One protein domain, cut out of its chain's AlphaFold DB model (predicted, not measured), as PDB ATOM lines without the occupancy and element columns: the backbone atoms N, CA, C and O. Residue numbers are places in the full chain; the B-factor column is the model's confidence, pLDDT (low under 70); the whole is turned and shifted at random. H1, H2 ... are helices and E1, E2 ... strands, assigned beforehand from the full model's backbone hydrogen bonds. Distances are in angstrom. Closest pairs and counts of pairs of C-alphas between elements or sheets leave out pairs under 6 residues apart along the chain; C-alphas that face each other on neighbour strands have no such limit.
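What this domain is: This is residues 20 to 87 of the 97 residues of an uncharacterized protein of Solirubrobacterales bacterium (UniProt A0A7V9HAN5). A small, strongly twisted sheet of three strands has H2 packed over one face, while its other face is bare; H3 folds back beside H2, and H1 stands crosswise at the end of H2, near the start of E1. The printed part has 68 residues with three named helices and three named strands in the order H1 E1 E2 E3 H2 H3, a mixed class. The sheet E1 - E2 - E3 is antiparallel, a meander, each strand the antiparallel neighbour of the one before. The whole is compact, with a radius of gyration of the C-alphas of 11.7 A and spans of 31 by 26 by 21 A.

Where its parts are: Find C-alpha 20 at (297.881, 91.713, 360.835); from there H1, residues 20 to 32, runs 18.4 A. E1, residues 36 to 41, covers 16.4 A, E2, residues 47 to 52, 15.5 A, and E3, residues 58 to 62, 10.6 A. H2, residues 64 to 71, is 10.7 A long; H3, residues 76 to 87, runs 16.4 A to C-alpha 87 at (269.912, 90.239, 351.560).

How they stand to each other: H1 only grazes the sheet, with residues 26 to 31. In the hairpin E1 and E2, look at N 38 and O 50, 2.8 A apart; in the hairpin E2 and E3, at N 51 and O 60, 2.8 A. H2 is on the sheet over E2, at a height of 9.9 A. H1 touches H2 with residues 22 to 27 alone, about perpendicular at 88 degrees; the closest C-alphas, of Ala 23 and Ile 71, are 5.4 A apart. H2 and H3 form a helical hairpin and touch, closest at C-alphas 70 and 76, 6.0 A, with a shallow tilt of 20 degrees, opposite ways. H1 and H3 are apart. In H1, H2 and H3 every O i to N i+4 pair is within hydrogen-bond range.

The domain as a whole: The C-alphas farthest apart, of Ser 32 and Ser 44, are 32.8 A apart. The printed part has no cut, and its five links between named elements are tight. Confidence is low, under 70, at residues 82 to 87.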
ATOM      1  N   ILE A  20     297.584  90.361 361.324       85.94
ATOM      2  CA  ILE A  20     297.881  91.713 360.835       85.94
ATOM      3  C   ILE A  20     298.634  91.661 359.504       85.94
ATOM      4  O   ILE A  20     298.318  92.430 358.597       85.94
ATOM      5  N   GLU A  21     299.610  90.762 359.361       88.06
ATOM      6  CA  GLU A  21     300.325  90.571 358.097       88.06
ATOM      7  C   GLU A  21     299.376  90.140 356.977       88.06
ATOM      8  O   GLU A  21     299.410  90.720 355.890       88.06
ATOM      9  N   LEU A  22     298.476  89.194 357.253       86.56
ATOM     10  CA  LEU A  22     297.475  88.745 356.289       86.56
ATOM     11  C   LEU A  22     296.525  89.883 355.897       86.56
ATOM     12  O   LEU A  22     296.316  90.125 354.708       86.56
ATOM     13  N   ALA A  23     296.011  90.635 356.872       85.31
ATOM     14  CA  ALA A  23     295.165  91.796 356.613       85.31
ATOM     15  C   ALA A  23     295.891  92.864 355.771       85.31
ATOM     16  O   ALA A  23     295.296  93.457 354.868       85.31
ATOM     17  N   ASN A  24     297.185  93.087 356.019       86.81
ATOM     18  CA  ASN A  24     298.002  94.026 355.252       86.81
ATOM     19  C   ASN A  24     298.217  93.565 353.801       86.81
ATOM     20  O   ASN A  24     298.145  94.384 352.885       86.81
ATOM     21  N   LEU A  25     298.434  92.265 353.568       89.75
ATOM     22  CA  LEU A  25     298.507  91.710 352.212       89.75
ATOM     23  C   LEU A  25     297.191  91.937 351.456       89.75
ATOM     24  O   LEU A  25     297.210  92.430 350.329       89.75
ATOM     25  N   ARG A  26     296.043  91.695 352.100       86.88
ATOM     26  CA  ARG A  26     294.724  91.952 351.498       86.88
ATOM     27  C   ARG A  26     294.478  93.426 351.205       86.88
ATOM     28  O   ARG A  26     293.946  93.763 350.149       86.88
ATOM     29  N   ALA A  27     294.913  94.321 352.088       87.25
ATOM     30  CA  ALA A  27     294.847  95.756 351.828       87.25
ATOM     31  C   ALA A  27     295.664  96.152 350.582       87.25
ATOM     32  O   ALA A  27     295.192  96.944 349.767       87.25
ATOM     33  N   GLN A  28     296.855  95.573 350.396       90.12
ATOM     34  CA  GLN A  28     297.683  95.817 349.209       90.12
ATOM     35  C   GLN A  28     297.049  95.262 347.928       90.12
ATOM     36  O   GLN A  28     297.069  95.933 346.896       90.12
ATOM     37  N   GLU A  29     296.450  94.073 347.987       89.62
ATOM     38  CA  GLU A  29     295.722  93.488 346.858       89.62
ATOM     39  C   GLU A  29     294.549  94.375 346.426       89.62
ATOM     40  O   GLU A  29     294.423  94.689 345.243       89.62
ATOM     41  N   LEU A  30     293.737  94.858 347.369       87.62
ATOM     42  CA  LEU A  30     292.659  95.808 347.079       87.62
ATOM     43  C   LEU A  30     293.203  97.107 346.469       87.62
ATOM     44  O   LEU A  30     292.684  97.574 345.452       87.62
ATOM     45  N   ALA A  31     294.287  97.651 347.028       88.94
ATOM     46  CA  ALA A  31     294.907  98.867 346.512       88.94
ATOM     47  C   ALA A  31     295.416  98.689 345.070       88.94
ATOM     48  O   ALA A  31     295.281  99.603 344.255       88.94
ATOM     49  N   SER A  32     295.923  97.502 344.716       91.94
ATOM     50  CA  SER A  32     296.334  97.174 343.341       91.94
ATOM     51  C   SER A  32     295.177  97.234 342.331       91.94
ATOM     52  O   SER A  32     295.402  97.426 341.137       91.94
ATOM     53  N   GLN A  33     293.937  97.133 342.814       89.75
ATOM     54  CA  GLN A  33     292.704  97.211 342.031       89.75
ATOM     55  C   GLN A  33     292.033  98.597 342.096       89.75
ATOM     56  O   GLN A  33     290.872  98.722 341.704       89.75
ATOM     57  N   ASP A  34     292.730  99.628 342.595       91.56
ATOM     58  CA  ASP A  34     292.172 100.956 342.904       91.56
ATOM     59  C   ASP A  34     290.991 100.875 343.886       91.56
ATOM     60  O   ASP A  34     289.984 101.564 343.718       91.56
ATOM     61  N   ARG A  35     291.077 100.001 344.900       90.94
ATOM     62  CA  ARG A  35     290.036  99.791 345.916       90.94
ATOM     63  C   ARG A  35     290.592  99.851 347.338       90.94
ATOM     64  O   ARG A  35     291.738  99.504 347.587       90.94
ATOM     65  N   GLU A  36     289.749 100.242 348.285       93.06
ATOM     66  CA  GLU A  36     290.027 100.218 349.722       93.06
ATOM     67  C   GLU A  36     288.749  99.937 350.526       93.06
ATOM     68  O   GLU A  36     287.640 100.263 350.091       93.06
ATOM     69  N   LEU A  37     288.902  99.352 351.716       90.50
ATOM     70  CA  LEU A  37     287.825  99.230 352.698       90.50
ATOM     71  C   LEU A  37     287.898 100.399 353.678       90.50
ATOM     72  O   LEU A  37     288.929 100.635 354.303       90.50
ATOM     73  N   HIS A  38     286.786 101.103 353.843       90.44
ATOM     74  CA  HIS A  38     286.671 102.244 354.736       90.44
ATOM     75  C   HIS A  38     285.599 101.978 355.790       90.44
ATOM     76  O   HIS A  38     284.423 101.823 355.469       90.44
ATOM     77  N   PHE A  39     285.995 101.932 357.058       89.00
ATOM     78  CA  PHE A  39     285.077 101.727 358.175       89.00
ATOM     79  C   PHE A  39     284.497 103.065 358.624       89.00
ATOM     80  O   PHE A  39     285.234 104.005 358.912       89.00
ATOM     81  N   THR A  40     283.176 103.151 358.696       88.50
ATOM     82  CA  THR A  40     282.457 104.339 359.158       88.50
ATOM     83  C   THR A  40     281.272 103.940 360.034       88.50
ATOM     84  O   THR A  40     280.987 102.757 360.212       88.50
ATOM     85  N   SER A  41     280.582 104.917 360.607       86.75
ATOM     86  CA  SER A  41     279.365 104.712 361.393       86.75
ATOM     87  C   SER A  41     278.166 105.340 360.691       86.75
ATOM     88  O   SER A  41     278.267 106.457 360.182       86.75
ATOM     89  N   ASP A  42     277.021 104.657 360.684       84.12
ATOM     90  CA  ASP A  42     275.760 105.259 360.245       84.12
ATOM     91  C   ASP A  42     275.168 106.205 361.307       84.12
ATOM     92  O   ASP A  42     275.675 106.344 362.421       84.12
ATOM     93  N   ALA A  43     274.054 106.856 360.961       84.06
ATOM     94  CA  ALA A  43     273.320 107.737 361.870       84.06
ATOM     95  C   ALA A  43     272.746 107.009 363.101       84.06
ATOM     96  O   ALA A  43     272.394 107.652 364.086       84.06
ATOM     97  N   SER A  44     272.646 105.679 363.056       84.12
ATOM     98  CA  SER A  44     272.232 104.834 364.176       84.12
ATOM     99  C   SER A  44     273.412 104.388 365.050       84.12
ATOM    100  O   SER A  44     273.204 103.662 366.020       84.12
ATOM    101  N   GLY A  45     274.641 104.802 364.722       83.88
ATOM    102  CA  GLY A  45     275.863 104.426 365.428       83.88
ATOM    103  C   GLY A  45     276.371 103.018 365.103       83.88
ATOM    104  O   GLY A  45     277.255 102.517 365.796       83.88
ATOM    105  N   ARG A  46     275.835 102.353 364.074       82.06
ATOM    106  CA  ARG A  46     276.299 101.027 363.642       82.06
ATOM    107  C   ARG A  46     277.486 101.164 362.703       82.06
ATOM    108  O   ARG A  46     277.513 102.050 361.852       82.06
ATOM    109  N   VAL A  47     278.447 100.251 362.831       84.06
ATOM    110  CA  VAL A  47     279.590 100.179 361.916       84.06
ATOM    111  C   VAL A  47     279.108  99.725 360.543       84.06
ATOM    112  O   VAL A  47     278.492  98.668 360.398       84.06
ATOM    113  N   VAL A  48     279.424 100.526 359.535       86.06
ATOM    114  CA  VAL A  48     279.213 100.241 358.119       86.06
ATOM    115  C   VAL A  48     280.566 100.248 357.433       86.06
ATOM    116  O   VAL A  48     281.441 101.041 357.783       86.06
ATOM    117  N   VAL A  49     280.740  99.385 356.440       89.75
ATOM    118  CA  VAL A  49     281.979  99.342 355.669       89.75
ATOM    119  C   VAL A  49     281.691  99.820 354.263       89.75
ATOM    120  O   VAL A  49     280.755  99.366 353.613       89.75
ATOM    121  N   GLU A  50     282.471 100.774 353.789       91.12
ATOM    122  CA  GLU A  50     282.386 101.299 352.438       91.12
ATOM    123  C   GLU A  50     283.550 100.742 351.627       91.12
ATOM    124  O   GLU A  50     284.711 100.926 351.981       91.12
ATOM    125  N   LEU A  51     283.243 100.078 350.516       89.69
ATOM    126  CA  LEU A  51     284.233  99.822 349.484       89.69
ATOM    127  C   LEU A  51     284.408 101.114 348.699       89.69
ATOM    128  O   LEU A  51     283.459 101.577 348.055       89.69
ATOM    129  N   ARG A  52     285.597 101.703 348.745       93.12
ATOM    130  CA  ARG A  52     285.908 102.952 348.050       93.12
ATOM    131  C   ARG A  52     286.987 102.721 347.011       93.12
ATOM    132  O   ARG A  52     287.733 101.757 347.079       93.12
ATOM    133  N   THR A  53     287.051 103.614 346.037       92.38
ATOM    134  CA  THR A  53     288.249 103.767 345.208       92.38
ATOM    135  C   THR A  53     289.333 104.492 345.999       92.38
ATOM    136  O   THR A  53     288.968 105.283 346.871       92.38
ATOM    137  N   LEU A  54     290.606 104.426 345.599       89.94
ATOM    138  CA  LEU A  54     291.662 105.232 346.244       89.94
ATOM    139  C   LEU A  54     291.445 106.750 346.086       89.94
ATOM    140  O   LEU A  54     291.988 107.558 346.831       89.94
ATOM    141  N   LYS A  55     290.588 107.162 345.143       90.69
ATOM    142  CA  LYS A  55     290.120 108.552 344.978       90.69
ATOM    143  C   LYS A  55     288.990 108.948 345.939       90.69
ATOM    144  O   LYS A  55     288.423 110.030 345.810       90.69
ATOM    145  N   GLY A  56     288.600 108.063 346.854       87.38
ATOM    146  CA  GLY A  56     287.553 108.295 347.845       87.38
ATOM    147  C   GLY A  56     286.113 108.163 347.333       87.38
ATOM    148  O   GLY A  56     285.178 108.435 348.090       87.38
ATOM    149  N   ARG A  57     285.874 107.731 346.089       91.81
ATOM    150  CA  ARG A  57     284.514 107.444 345.607       91.81
ATOM    151  C   ARG A  57     283.998 106.147 346.225       91.81
ATOM    152  O   ARG A  57     284.645 105.117 346.090       91.81
ATOM    153  N   VAL A  58     282.811 106.177 346.828       90.88
ATOM    154  CA  VAL A  58     282.137 104.964 347.316       90.88
ATOM    155  C   VAL A  58     281.632 104.145 346.128       90.88
ATOM    156  O   VAL A  58     280.876 104.642 345.291       90.88
ATOM    157  N   VAL A  59     282.077 102.895 346.054       87.75
ATOM    158  CA  VAL A  59     281.678 101.900 345.052       87.75
ATOM    159  C   VAL A  59     280.511 101.071 345.580       87.75
ATOM    160  O   VAL A  59     279.552 100.826 344.853       87.75
ATOM    161  N   ALA A  60     280.580 100.659 346.845       85.38
ATOM    162  CA  ALA A  60     279.540  99.875 347.496       85.38
ATOM    163  C   ALA A  60     279.565 100.070 349.015       85.38
ATOM    164  O   ALA A  60     280.600 100.392 349.595       85.38
ATOM    165  N   ARG A  61     278.425  99.815 349.660       87.44
ATOM    166  CA  ARG A  61     278.345  99.604 351.108       87.44
ATOM    167  C   ARG A  61     278.246  98.113 351.384       87.44
ATOM    168  O   ARG A  61     277.413  97.435 350.789       87.44
ATOM    169  N   ILE A  62     279.101  97.632 352.271       83.19
ATOM    170  CA  ILE A  62     279.230  96.236 352.664       83.19
ATOM    171  C   ILE A  62     278.816  96.110 354.138       83.19
ATOM    172  O   ILE A  62     279.229  96.932 354.967       83.19
ATOM    173  N   PRO A  63     278.006  95.102 354.501       81.06
ATOM    174  CA  PRO A  63     277.770  94.768 355.899       81.06
ATOM    175  C   PRO A  63     279.081  94.445 356.628       81.06
ATOM    176  O   PRO A  63     279.981  93.836 356.052       81.06
ATOM    177  N   ALA A  64     279.173  94.796 357.913       79.12
ATOM    178  CA  ALA A  64     280.394  94.605 358.700       79.12
ATOM    179  C   ALA A  64     280.856  93.137 358.792       79.12
ATOM    180  O   ALA A  64     282.055  92.884 358.764       79.12
ATOM    181  N   ALA A  65     279.922  92.180 358.846       78.62
ATOM    182  CA  ALA A  65     280.251  90.750 358.868       78.62
ATOM    183  C   ALA A  65     281.036  90.322 357.614       78.62
ATOM    184  O   ALA A  65     282.074  89.686 357.719       78.62
ATOM    185  N   LEU A  66     280.604  90.782 356.440       79.94
ATOM    186  CA  LEU A  66     281.262  90.495 355.163       79.94
ATOM    187  C   LEU A  66     282.603  91.192 354.996       79.94
ATOM    188  O   LEU A  66     283.509  90.667 354.359       79.94
ATOM    189  N   ALA A  67     282.739  92.394 355.552       81.88
ATOM    190  CA  ALA A  67     284.023  93.074 355.552       81.88
ATOM    191  C   ALA A  67     285.085  92.281 356.323       81.88
ATOM    192  O   ALA A  67     286.245  92.278 355.918       81.88
ATOM    193  N   LEU A  68     284.688  91.592 357.398       81.44
ATOM    194  CA  LEU A  68     285.588  90.712 358.135       81.44
ATOM    195  C   LEU A  68     286.020  89.517 357.277       81.44
ATOM    196  O   LEU A  68     287.215  89.263 357.197       81.44
ATOM    197  N   ASP A  69     285.093  88.869 356.565       82.88
ATOM    198  CA  ASP A  69     285.411  87.751 355.661       82.88
ATOM    199  C   ASP A  69     286.445  88.148 354.593       82.88
ATOM    200  O   ASP A  69     287.413  87.424 354.351       82.88
ATOM    201  N   ILE A  70     286.286  89.336 353.999       81.12
ATOM    202  CA  ILE A  70     287.227  89.878 353.005       81.12
ATOM    203  C   ILE A  70     288.617  90.087 353.626       81.12
ATOM    204  O   ILE A  70     289.631  89.720 353.032       81.12
ATOM    205  N   ILE A  71     288.681  90.649 354.837       80.44
ATOM    206  CA  ILE A  71     289.950  90.865 355.552       80.44
ATOM    207  C   ILE A  71     290.608  89.533 355.924       80.44
ATOM    208  O   ILE A  71     291.829  89.413 355.846       80.44
ATOM    209  N   SER A  72     289.812  88.520 356.268       81.50
ATOM    210  CA  SER A  72     290.271  87.158 356.551       81.50
ATOM    211  C   SER A  72     290.684  86.375 355.298       81.50
ATOM    212  O   SER A  72     291.223  85.275 355.417       81.50
ATOM    213  N   GLY A  73     290.503  86.948 354.104       77.25
ATOM    214  CA  GLY A  73     291.023  86.420 352.846       77.25
ATOM    215  C   GLY A  73     290.008  85.709 351.957       77.25
ATOM    216  O   GLY A  73     290.429  85.023 351.026       77.25
ATOM    217  N   VAL A  74     288.708  85.873 352.211       83.12
ATOM    218  CA  VAL A  74     287.665  85.511 351.241       83.12
ATOM    219  C   VAL A  74     287.725  86.478 350.060       83.12
ATOM    220  O   VAL A  74     287.927  87.682 350.235       83.12
ATOM    221  N   ASP A  75     287.556  85.955 348.847       82.56
ATOM    222  CA  ASP A  75     287.565  86.770 347.636       82.56
ATOM    223  C   ASP A  75     286.431  87.812 347.655       82.56
ATOM    224  O   ASP A  75     285.307  87.534 348.079       82.56
ATOM    225  N   LEU A  76     286.720  89.033 347.194       79.44
ATOM    226  CA  LEU A  76     285.770  90.145 347.234       79.44
ATOM    227  C   LEU A  76     284.509  89.863 346.405       79.44
ATOM    228  O   LEU A  76     283.405  90.208 346.833       79.44
ATOM    229  N   ASP A  77     284.651  89.268 345.220       79.38
ATOM    230  CA  ASP A  77     283.514  88.959 344.356       79.38
ATOM    231  C   ASP A  77     282.678  87.817 344.938       79.38
ATOM    232  O   ASP A  77     281.445  87.847 344.861       79.38
ATOM    233  N   GLU A  78     283.328  86.839 345.567       80.38
ATOM    234  CA  GLU A  78     282.656  85.761 346.293       80.38
ATOM    235  C   GLU A  78     281.873  86.298 347.499       80.38
ATOM    236  O   GLU A  78     280.669  86.043 347.618       80.38
ATOM    237  N   ALA A  79     282.505  87.137 348.322       76.00
ATOM    238  CA  ALA A  79     281.876  87.793 349.461       76.00
ATOM    239  C   ALA A  79     280.669  88.641 349.021       76.00
ATOM    240  O   ALA A  79     279.562  88.505 349.545       76.00
ATOM    241  N   LEU A  80     280.821  89.479 347.989       74.56
ATOM    242  CA  LEU A  80     279.724  90.310 347.481       74.56
ATOM    243  C   LEU A  80     278.570  89.491 346.884       74.56
ATOM    244  O   LEU A  80     277.417  89.932 346.943       74.56
ATOM    245  N   ARG A  81     278.839  88.311 346.309       75.50
ATOM    246  CA  ARG A  81     277.782  87.385 345.870       75.50
ATOM    247  C   ARG A  81     277.040  86.783 347.057       75.50
ATOM    248  O   ARG A  81     275.811  86.825 347.054       75.50
ATOM    249  N   ALA A  82     277.752  86.291 348.070       69.94
ATOM    250  CA  ALA A  82     277.142  85.760 349.290       69.94
ATOM    251  C   ALA A  82     276.243  86.807 349.976       69.94
ATOM    252  O   ALA A  82     275.108  86.515 350.355       69.94
ATOM    253  N   ALA A  83     276.699  88.063 350.021       66.25
ATOM    254  CA  ALA A  83     275.953  89.197 350.563       66.25
ATOM    255  C   ALA A  83     274.604  89.437 349.877       66.25
ATOM    256  O   ALA A  83     273.597  89.712 350.534       66.25
ATOM    257  N   LYS A  84     274.588  89.371 348.542       63.78
ATOM    258  CA  LYS A  84     273.370  89.585 347.754       63.78
ATOM    259  C   LYS A  84     272.354  88.478 348.009       63.78
ATOM    260  O   LYS A  84     271.187  88.793 348.216       63.78
ATOM    261  N   SER A  85     272.803  87.226 348.072       60.75
ATOM    262  CA  SER A  85     271.941  86.076 348.369       60.75
ATOM    263  C   SER A  85     271.312  86.160 349.764       60.75
ATOM    264  O   SER A  85     270.136  85.838 349.934       60.75
ATOM    265  N   GLU A  86     272.056  86.635 350.767       57.19
ATOM    266  CA  GLU A  86     271.520  86.767 352.124       57.19
ATOM    267  C   GLU A  86     270.593  87.986 352.301       57.19
ATOM    268  O   GLU A  86     269.621  87.912 353.054       57.19
ATOM    269  N   CYS A  87     270.829  89.091 351.582       50.00
ATOM    270  CA  CYS A  87     269.912  90.239 351.560       50.00
ATOM    271  C   CYS A  87     268.560  89.882 350.916       50.00
ATOM    272  O   CYS A  87     267.519  90.323 351.400       50.00
TER     273      CYS A  87